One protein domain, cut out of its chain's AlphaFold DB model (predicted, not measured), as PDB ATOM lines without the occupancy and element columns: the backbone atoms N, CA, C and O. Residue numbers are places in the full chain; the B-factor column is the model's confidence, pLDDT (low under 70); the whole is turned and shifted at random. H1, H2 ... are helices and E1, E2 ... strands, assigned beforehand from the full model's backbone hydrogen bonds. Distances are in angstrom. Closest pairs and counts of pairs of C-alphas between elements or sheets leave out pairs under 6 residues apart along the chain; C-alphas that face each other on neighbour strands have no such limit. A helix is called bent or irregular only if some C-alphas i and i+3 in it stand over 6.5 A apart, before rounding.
ATOM      1  N   VAL A 145     577.327 450.072 393.523       98.25
ATOM      2  CA  VAL A 145     578.464 450.989 393.579       98.25
ATOM      3  C   VAL A 145     579.089 451.104 392.197       98.25
ATOM      4  O   VAL A 145     579.612 450.122 391.669       98.25
ATOM      5  N   GLY A 146     579.064 452.305 391.620       97.69
ATOM      6  CA  GLY A 146     579.852 452.610 390.426       97.69
ATOM      7  C   GLY A 146     581.309 452.850 390.787       97.69
ATOM      8  O   GLY A 146     581.600 453.573 391.740       97.69
ATOM      9  N   VAL A 147     582.220 452.260 390.024       96.94
ATOM     10  CA  VAL A 147     583.663 452.358 390.235       96.94
ATOM     11  C   VAL A 147     584.278 452.995 388.998       96.94
ATOM     12  O   VAL A 147     584.248 452.397 387.927       96.94
ATOM     13  N   ILE A 148     584.801 454.213 389.141       95.19
ATOM     14  CA  ILE A 148     585.426 454.972 388.052       95.19
ATOM     15  C   ILE A 148     586.888 455.193 388.420       95.19
ATOM     16  O   ILE A 148     587.197 456.034 389.261       95.19
ATOM     17  N   LEU A 149     587.791 454.436 387.808       92.62
ATOM     18  CA  LEU A 149     589.223 454.538 388.079       92.62
ATOM     19  C   LEU A 149     589.955 455.033 386.842       92.62
ATOM     20  O   LEU A 149     589.654 454.661 385.709       92.62
ATOM     21  N   THR A 150     590.913 455.917 387.059       85.50
ATOM     22  CA  THR A 150     591.668 456.538 385.987       85.50
ATOM     23  C   THR A 150     592.858 455.655 385.645       85.50
ATOM     24  O   THR A 150     593.758 455.460 386.453       85.50
ATOM     25  N   HIS A 151     592.922 455.158 384.413       74.19
ATOM     26  CA  HIS A 151     594.082 454.415 383.921       74.19
ATOM     27  C   HIS A 151     594.833 455.220 382.849       74.19
ATOM     28  O   HIS A 151     594.261 456.065 382.168       74.19
ATOM     29  N   GLY A 152     596.139 454.974 382.690       69.94
ATOM     30  CA  GLY A 152     596.873 455.438 381.503       69.94
ATOM     31  C   GLY A 152     597.247 456.929 381.424       69.94
ATOM     32  O   GLY A 152     597.479 457.413 380.322       69.94
ATOM     33  N   GLN A 153     597.381 457.637 382.549       74.56
ATOM     34  CA  GLN A 153     597.794 459.055 382.621       74.56
ATOM     35  C   GLN A 153     599.320 459.229 382.473       74.56
ATOM     36  O   GLN A 153     600.045 459.438 383.451       74.56
ATOM     37  N   HIS A 154     599.845 459.023 381.264       73.31
ATOM     38  CA  HIS A 154     601.290 458.997 380.990       73.31
ATOM     39  C   HIS A 154     601.970 460.363 381.181       73.31
ATOM     40  O   HIS A 154     603.159 460.418 381.494       73.31
ATOM     41  N   GLU A 155     601.210 461.447 381.066       79.62
ATOM     42  CA  GLU A 155     601.631 462.845 381.177       79.62
ATOM     43  C   GLU A 155     602.239 463.172 382.551       79.62
ATOM     44  O   GLU A 155     603.078 464.063 382.662       79.62
ATOM     45  N   TYR A 156     601.876 462.414 383.591       75.00
ATOM     46  CA  TYR A 156     602.388 462.587 384.958       75.00
ATOM     47  C   TYR A 156     603.748 461.911 385.200       75.00
ATOM     48  O   TYR A 156     604.310 462.016 386.295       75.00
ATOM     49  N   GLY A 157     604.297 461.208 384.203       80.06
ATOM     50  CA  GLY A 157     605.622 460.594 384.272       80.06
ATOM     51  C   GLY A 157     605.827 459.752 385.539       80.06
ATOM     52  O   GLY A 157     605.014 458.894 385.876       80.06
ATOM     53  N   ALA A 158     606.914 460.013 386.272       78.62
ATOM     54  CA  ALA A 158     607.267 459.274 387.488       78.62
ATOM     55  C   ALA A 158     606.325 459.519 388.686       78.62
ATOM     56  O   ALA A 158     606.366 458.759 389.650       78.62
ATOM     57  N   GLN A 159     605.469 460.546 388.645       78.69
ATOM     58  CA  GLN A 159     604.480 460.815 389.701       78.69
ATOM     59  C   GLN A 159     603.183 460.009 389.515       78.69
ATOM     60  O   GLN A 159     602.275 460.083 390.343       78.69
ATOM     61  N   ARG A 160     603.084 459.220 388.436       78.12
ATOM     62  CA  ARG A 160     601.901 458.433 388.080       78.12
ATOM     63  C   ARG A 160     601.657 457.290 389.070       78.12
ATOM     64  O   ARG A 160     602.225 456.209 388.934       78.12
ATOM     65  N   ARG A 161     600.741 457.506 390.019       82.75
ATOM     66  CA  ARG A 161     600.340 456.513 391.039       82.75
ATOM     67  C   ARG A 161     598.947 455.908 390.833       82.75
ATOM     68  O   ARG A 161     598.498 455.135 391.668       82.75
ATOM     69  N   HIS A 162     598.273 456.204 389.724       84.06
ATOM     70  CA  HIS A 162     596.900 455.738 389.485       84.06
ATOM     71  C   HIS A 162     596.740 454.212 389.517       84.06
ATOM     72  O   HIS A 162     595.755 453.718 390.045       84.06
ATOM     73  N   ALA A 163     597.729 453.451 389.032       84.19
ATOM     74  CA  ALA A 163     597.692 451.989 389.123       84.19
ATOM     75  C   ALA A 163     597.717 451.499 390.585       84.19
ATOM     76  O   ALA A 163     596.948 450.618 390.947       84.19
ATOM     77  N   GLU A 164     598.543 452.121 391.437       87.94
ATOM     78  CA  GLU A 164     598.614 451.814 392.873       87.94
ATOM     79  C   GLU A 164     597.300 452.181 393.583       87.94
ATOM     80  O   GLU A 164     596.821 451.438 394.439       87.94
ATOM     81  N   VAL A 165     596.697 453.322 393.230       90.06
ATOM     82  CA  VAL A 165     595.392 453.734 393.769       90.06
ATOM     83  C   VAL A 165     594.304 452.756 393.335       90.06
ATOM     84  O   VAL A 165     593.559 452.274 394.185       90.06
ATOM     85  N   ALA A 166     594.247 452.409 392.048       90.81
ATOM     86  CA  ALA A 166     593.269 451.474 391.506       90.81
ATOM     87  C   ALA A 166     593.369 450.092 392.164       90.81
ATOM     88  O   ALA A 166     592.354 449.538 392.584       90.81
ATOM     89  N   GLU A 167     594.579 449.561 392.338       91.44
ATOM     90  CA  GLU A 167     594.810 448.294 393.039       91.44
ATOM     91  C   GLU A 167     594.317 448.357 394.495       91.44
ATOM     92  O   GLU A 167     593.569 447.491 394.948       91.44
ATOM     93  N   ARG A 168     594.661 449.421 395.232       93.81
ATOM     94  CA  ARG A 168     594.231 449.581 396.630       93.81
ATOM     95  C   ARG A 168     592.719 449.714 396.763       93.81
ATOM     96  O   ARG A 168     592.129 449.114 397.663       93.81
ATOM     97  N   VAL A 169     592.092 450.497 395.888       93.94
ATOM     98  CA  VAL A 169     590.640 450.715 395.892       93.94
ATOM     99  C   VAL A 169     589.902 449.429 395.530       93.94
ATOM    100  O   VAL A 169     588.967 449.056 396.236       93.94
ATOM    101  N   THR A 170     590.331 448.720 394.484       93.81
ATOM    102  CA  THR A 170     589.697 447.458 394.065       93.81
ATOM    103  C   THR A 170     589.872 446.355 395.110       93.81
ATOM    104  O   THR A 170     588.903 445.662 395.418       93.81
ATOM    105  N   HIS A 171     591.042 446.255 395.750       94.62
ATOM    106  CA  HIS A 171     591.258 445.334 396.871       94.62
ATOM    107  C   HIS A 171     590.350 445.654 398.069       94.62
ATOM    108  O   HIS A 171     589.715 444.763 398.634       94.62
ATOM    109  N   TRP A 172     590.224 446.933 398.441       95.75
ATOM    110  CA  TRP A 172     589.309 447.358 399.504       95.75
ATOM    111  C   TRP A 172     587.835 447.080 399.157       95.75
ATOM    112  O   TRP A 172     587.086 446.629 400.027       95.75
ATOM    113  N   LEU A 173     587.426 447.308 397.901       96.00
ATOM    114  CA  LEU A 173     586.074 447.029 397.397       96.00
ATOM    115  C   LEU A 173     585.747 445.533 397.369       96.00
ATOM    116  O   LEU A 173     584.599 445.164 397.623       96.00
ATOM    117  N   ALA A 174     586.730 444.666 397.105       93.56
ATOM    118  CA  ALA A 174     586.530 443.217 397.080       93.56
ATOM    119  C   ALA A 174     585.962 442.685 398.409       93.56
ATOM    120  O   ALA A 174     585.151 441.759 398.404       93.56
ATOM    121  N   GLY A 175     586.313 443.326 399.531       93.75
ATOM    122  CA  GLY A 175     585.806 443.012 400.869       93.75
ATOM    123  C   GLY A 175     584.491 443.700 401.264       93.75
ATOM    124  O   GLY A 175     584.150 443.689 402.448       93.75
ATOM    125  N   LYS A 176     583.769 444.356 400.342       96.62
ATOM    126  CA  LYS A 176     582.500 445.055 400.634       96.62
ATOM    127  C   LYS A 176     581.289 444.285 400.131       96.62
ATOM    128  O   LYS A 176     581.292 443.765 399.022       96.62
ATOM    129  N   ASP A 177     580.225 444.267 400.924       95.62
ATOM    130  CA  ASP A 177     578.947 443.659 400.547       95.62
ATOM    131  C   ASP A 177     578.123 444.612 399.664       95.62
ATOM    132  O   ASP A 177     577.193 445.280 400.113       95.62
ATOM    133  N   CYS A 178     578.536 444.733 398.405       96.50
ATOM    134  CA  CYS A 178     577.885 445.560 397.397       96.50
ATOM    135  C   CYS A 178     578.036 444.960 395.996       96.50
ATOM    136  O   CYS A 178     579.017 444.269 395.700       96.50
ATOM    137  N   ALA A 179     577.076 445.272 395.126       96.31
ATOM    138  CA  ALA A 179     577.218 445.071 393.693       96.31
ATOM    139  C   ALA A 179     578.132 446.167 393.135       96.31
ATOM    140  O   ALA A 179     577.997 447.335 393.493       96.31
ATOM    141  N   ARG A 180     579.082 445.796 392.276       96.62
ATOM    142  CA  ARG A 180     580.106 446.708 391.755       96.62
ATOM    143  C   ARG A 180     579.941 446.796 390.249       96.62
ATOM    144  O   ARG A 180     579.891 445.764 389.585       96.62
ATOM    145  N   LEU A 181     579.853 448.014 389.738       95.44
ATOM    146  CA  LEU A 181     579.778 448.296 388.314       95.44
ATOM    147  C   LEU A 181     581.002 449.119 387.934       95.44
ATOM    148  O   LEU A 181     581.119 450.276 388.336       95.44
ATOM    149  N   GLU A 182     581.925 448.517 387.194       94.06
ATOM    150  CA  GLU A 182     583.027 449.265 386.599       94.06
ATOM    151  C   GLU A 182     582.470 450.198 385.521       94.06
ATOM    152  O   GLU A 182     581.653 449.794 384.691       94.06
ATOM    153  N   LEU A 183     582.860 451.469 385.584       93.62
ATOM    154  CA  LEU A 183     582.349 452.525 384.727       93.62
ATOM    155  C   LEU A 183     583.493 453.359 384.173       93.62
ATOM    156  O   LEU A 183     584.444 453.705 384.870       93.62
ATOM    157  N   GLU A 184     583.326 453.776 382.925       90.31
ATOM    158  CA  GLU A 184     584.216 454.710 382.256       90.31
ATOM    159  C   GLU A 184     583.436 455.976 381.872       90.31
ATOM    160  O   GLU A 184     582.253 455.944 381.528       90.31
ATOM    161  N   THR A 185     584.116 457.117 381.958       91.94
ATOM    162  CA  THR A 185     583.564 458.434 381.605       91.94
ATOM    163  C   THR A 185     584.008 458.903 380.219       91.94
ATOM    164  O   THR A 185     583.464 459.883 379.709       91.94
ATOM    165  N   ARG A 186     584.967 458.207 379.586       92.50
ATOM    166  CA  ARG A 186     585.271 458.339 378.158       92.50
ATOM    167  C   ARG A 186     583.996 458.109 377.358       92.50
ATOM    168  O   ARG A 186     583.293 457.122 377.553       92.50
ATOM    169  N   LEU A 187     583.743 459.030 376.438       95.75
ATOM    170  CA  LEU A 187     582.617 458.937 375.530       95.75
ATOM    171  C   LEU A 187     583.043 458.281 374.221       95.75
ATOM    172  O   LEU A 187     584.122 458.575 373.701       95.75
ATOM    173  N   ASP A 188     582.187 457.420 373.683       95.44
ATOM    174  CA  ASP A 188     582.393 456.777 372.389       95.44
ATOM    175  C   ASP A 188     581.039 456.490 371.734       95.44
ATOM    176  O   ASP A 188     580.109 456.018 372.379       95.44
ATOM    177  N   THR A 189     580.900 456.822 370.452       96.38
ATOM    178  CA  THR A 189     579.658 456.602 369.694       96.38
ATOM    179  C   THR A 189     579.654 455.283 368.930       96.38
ATOM    180  O   THR A 189     578.633 454.927 368.342       96.38
ATOM    181  N   ARG A 190     580.788 454.575 368.891       96.12
ATOM    182  CA  ARG A 190     580.970 453.318 368.150       96.12
ATOM    183  C   ARG A 190     581.103 452.119 369.077       96.12
ATOM    184  O   ARG A 190     580.739 451.014 368.684       96.12
ATOM    185  N   ASP A 191     581.628 452.339 370.276       94.31
ATOM    186  CA  ASP A 191     581.746 451.316 371.308       94.31
ATOM    187  C   ASP A 191     580.481 451.279 372.177       94.31
ATOM    188  O   ASP A 191     580.220 452.201 372.946       94.31
ATOM    189  N   TRP A 192     579.694 450.205 372.060       93.38
ATOM    190  CA  TRP A 192     578.443 450.042 372.810       93.38
ATOM    191  C   TRP A 192     578.658 449.872 374.320       93.38
ATOM    192  O   TRP A 192     577.713 450.063 375.086       93.38
ATOM    193  N   HIS A 193     579.878 449.531 374.754       91.62
ATOM    194  CA  HIS A 193     580.225 449.457 376.172       91.62
ATOM    195  C   HIS A 193     580.331 450.842 376.821       91.62
ATOM    196  O   HIS A 193     580.276 450.948 378.047       91.62
ATOM    197  N   LEU A 194     580.479 451.904 376.022       94.12
ATOM    198  CA  LEU A 194     580.642 453.266 376.505       94.12
ATOM    199  C   LEU A 194     579.417 454.128 376.236       94.12
ATOM    200  O   LEU A 194     578.609 453.901 375.339       94.12
ATOM    201  N   ASN A 195     579.298 455.175 377.043       96.50
ATOM    202  CA  ASN A 195     578.276 456.182 376.843       96.50
ATOM    203  C   ASN A 195     578.666 457.077 375.660       96.50
ATOM    204  O   ASN A 195     579.789 457.560 375.574       96.50
ATOM    205  N   ALA A 196     577.720 457.375 374.781       97.38
ATOM    206  CA  ALA A 196     577.929 458.286 373.658       97.38
ATOM    207  C   ALA A 196     577.892 459.768 374.077       97.38
ATOM    208  O   ALA A 196     578.405 460.628 373.363       97.38
ATOM    209  N   THR A 197     577.266 460.093 375.214       97.31
ATOM    210  CA  THR A 197     577.054 461.477 375.673       97.31
ATOM    211  C   THR A 197     577.219 461.635 377.190       97.31
ATOM    212  O   THR A 197     576.956 460.690 377.940       97.31
ATOM    213  N   PRO A 198     577.544 462.848 377.685       97.69
ATOM    214  CA  PRO A 198     577.584 463.115 379.124       97.69
ATOM    215  C   PRO A 198     576.247 462.851 379.830       97.69
ATOM    216  O   PRO A 198     576.230 462.375 380.960       97.69
ATOM    217  N   ALA A 199     575.117 463.121 379.165       98.19
ATOM    218  CA  ALA A 199     573.785 462.912 379.737       98.19
ATOM    219  C   ALA A 199     573.491 461.427 380.018       98.19
ATOM    220  O   ALA A 199     572.805 461.095 380.989       98.19
ATOM    221  N   GLN A 200     574.035 460.520 379.200       97.56
ATOM    222  CA  GLN A 200     573.947 459.079 379.446       97.56
ATOM    223  C   GLN A 200     574.793 458.674 380.660       97.56
ATOM    224  O   GLN A 200     574.280 457.972 381.530       97.56
ATOM    225  N   VAL A 201     576.015 459.209 380.804       96.31
ATOM    226  CA  VAL A 201     576.832 459.007 382.018       96.31
ATOM    227  C   VAL A 201     576.079 459.496 383.259       96.31
ATOM    228  O   VAL A 201     575.911 458.741 384.211       96.31
ATOM    229  N   GLN A 202     575.541 460.720 383.236       97.00
ATOM    230  CA  GLN A 202     574.747 461.266 384.346       97.00
ATOM    231  C   GLN A 202     573.527 460.396 384.681       97.00
ATOM    232  O   GLN A 202     573.212 460.202 385.854       97.00
ATOM    233  N   SER A 203     572.868 459.829 383.666       97.50
ATOM    234  CA  SER A 203     571.727 458.924 383.851       97.50
ATOM    235  C   SER A 203     572.117 457.619 384.546       97.50
ATOM    236  O   SER A 203     571.330 457.106 385.346       97.50
ATOM    237  N   VAL A 204     573.303 457.080 384.249       96.56
ATOM    238  CA  VAL A 204     573.854 455.916 384.955       96.56
ATOM    239  C   VAL A 204     574.176 456.296 386.396       96.56
ATOM    240  O   VAL A 204     573.666 455.655 387.308       96.56
ATOM    241  N   LEU A 205     574.936 457.378 386.610       96.31
ATOM    242  CA  LEU A 205     575.362 457.805 387.946       96.31
ATOM    243  C   LEU A 205     574.182 458.074 388.890       96.31
ATOM    244  O   LEU A 205     574.235 457.695 390.054       96.31
ATOM    245  N   ALA A 206     573.091 458.658 388.387       97.38
ATOM    246  CA  ALA A 206     571.889 458.948 389.173       97.38
ATOM    247  C   ALA A 206     571.116 457.702 389.657       97.38
ATOM    248  O   ALA A 206     570.209 457.835 390.475       97.38
ATOM    249  N   ARG A 207     571.423 456.505 389.134       97.12
ATOM    250  CA  ARG A 207     570.804 455.226 389.537       97.12
ATOM    251  C   ARG A 207     571.667 454.411 390.496       97.12
ATOM    252  O   ARG A 207     571.230 453.355 390.938       97.12
ATOM    253  N   LEU A 208     572.887 454.865 390.762       98.00
ATOM    254  CA  LEU A 208     573.794 454.209 391.690       98.00
ATOM    255  C   LEU A 208     573.517 454.694 393.108       98.00
ATOM    256  O   LEU A 208     573.177 455.856 393.320       98.00
ATOM    257  N   ASP A 209     573.742 453.818 394.080       98.00
ATOM    258  CA  ASP A 209     573.662 454.185 395.494       98.00
ATOM    259  C   ASP A 209     574.923 454.938 395.948       98.00
ATOM    260  O   ASP A 209     574.875 455.772 396.851       98.00
ATOM    261  N   LEU A 210     576.069 454.634 395.326       97.75
ATOM    262  CA  LEU A 210     577.365 455.238 395.629       97.75
ATOM    263  C   LEU A 210     578.273 455.238 394.393       97.75
ATOM    264  O   LEU A 210     578.212 454.338 393.555       97.75
ATOM    265  N   VAL A 211     579.175 456.217 394.323       97.62
ATOM    266  CA  VAL A 211     580.276 456.251 393.355       97.62
ATOM    267  C   VAL A 211     581.601 456.292 394.107       97.62
ATOM    268  O   VAL A 211     581.784 457.113 395.005       97.62
ATOM    269  N   VAL A 212     582.527 455.417 393.725       96.94
ATOM    270  CA  VAL A 212     583.925 455.433 394.167       96.94
ATOM    271  C   VAL A 212     584.780 455.829 392.970       96.94
ATOM    272  O   VAL A 212     584.732 455.172 391.931       96.94
ATOM    273  N   THR A 213     585.536 456.919 393.103       94.25
ATOM    274  CA  THR A 213     586.323 457.494 392.007       94.25
ATOM    275  C   THR A 213     587.662 458.039 392.488       94.25
ATOM    276  O   THR A 213     587.764 458.490 393.630       94.25
ATOM    277  N   ASP A 214     588.676 457.993 391.621       88.94
ATOM    278  CA  ASP A 214     589.985 458.642 391.811       88.94
ATOM    279  C   ASP A 214     590.204 459.862 390.892       88.94
ATOM    280  O   ASP A 214     591.296 460.435 390.881       88.94
TER     281      ASP A 214
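Overview. This is residues 145 to 214 of the 215 residues of the protein "Polysaccharide pyruvyl transferase family protein" of Actinospica acidiphila (UniProt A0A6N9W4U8). A small sheet of three parallel strands stands between two helices, H2 covering one face and H3 off the other side, with its end Leu 205 near the sheet. H1, residues 154 to 159, sticks out at one far corner, and a long loop, residues 183 to 197, leads from E2 to H3. The printed part has 70 residues with three named helices and three named strands, in chain order E1, H1, H2, E2, H3, E3; the sheet's order is E2, E1, E3, and the class is mixed. The whole is only just loose, close to compact, with a radius of gyration of the C-alphas of 13.5 A, and flat, spanning 34 by 33 by 16 A.

Arrangement. E1, residues 145 to 148, is the inner strand. H1, residues 154 to 159, is irregular, with C-alphas 155 and 158 9.2 A apart, and is not on the sheet. H2, residues 162 to 174, is on the sheet at a height of 10.1 A, in two layers, a helix on one face of a sheet; it runs along the strands, at 9 degrees to E1 on the local plane. E2, residues 179 to 182, is parallel to E1 at 19 degrees, with N 147 and O 181 2.8 A apart; E1, H1, H2 and E2 form a strand-helix-strand unit, parallel neighbour strands joined through helices, with a right-handed crossover. H3, residues 198 to 205, is only just not on the sheet, with 4 pairs of C-alphas within 10 A; its closest C-alphas to E1 are those of Leu 205 and Gly 146, 7.3 A apart. E3, residues 210 to 213, is parallel to E1 at 19 degrees, with N 146 and O 210 2.9 A apart; E2, H3 and E3 form a split unit, with E1 between its strands, and a right-handed crossover. Every O i to N i+4 pair is within hydrogen-bond range in H2 and H3, but 0 of 2 in H1, where 2 of 3 O i to N i+3 pairs are.

Along the chain. E1 begins at C-alpha 145 (578.464, 450.989, 393.579) and is 9.7 A long. H1 measures 9.5 A, H2 17.9 A, E2 10.1 A and H3 10.5 A. E3, 9.9 A, ends at C-alpha 213 (586.323, 457.494, 392.007).

Size, cuts and confidence. The two C-alphas farthest apart, those of Ala 158 and Arg 207, are 36.7 A apart. The printed part has no cut; the link E2 to H3 is long, the others tight. Mean pLDDT of the printed part is 91.8, and residue 152 is under 70.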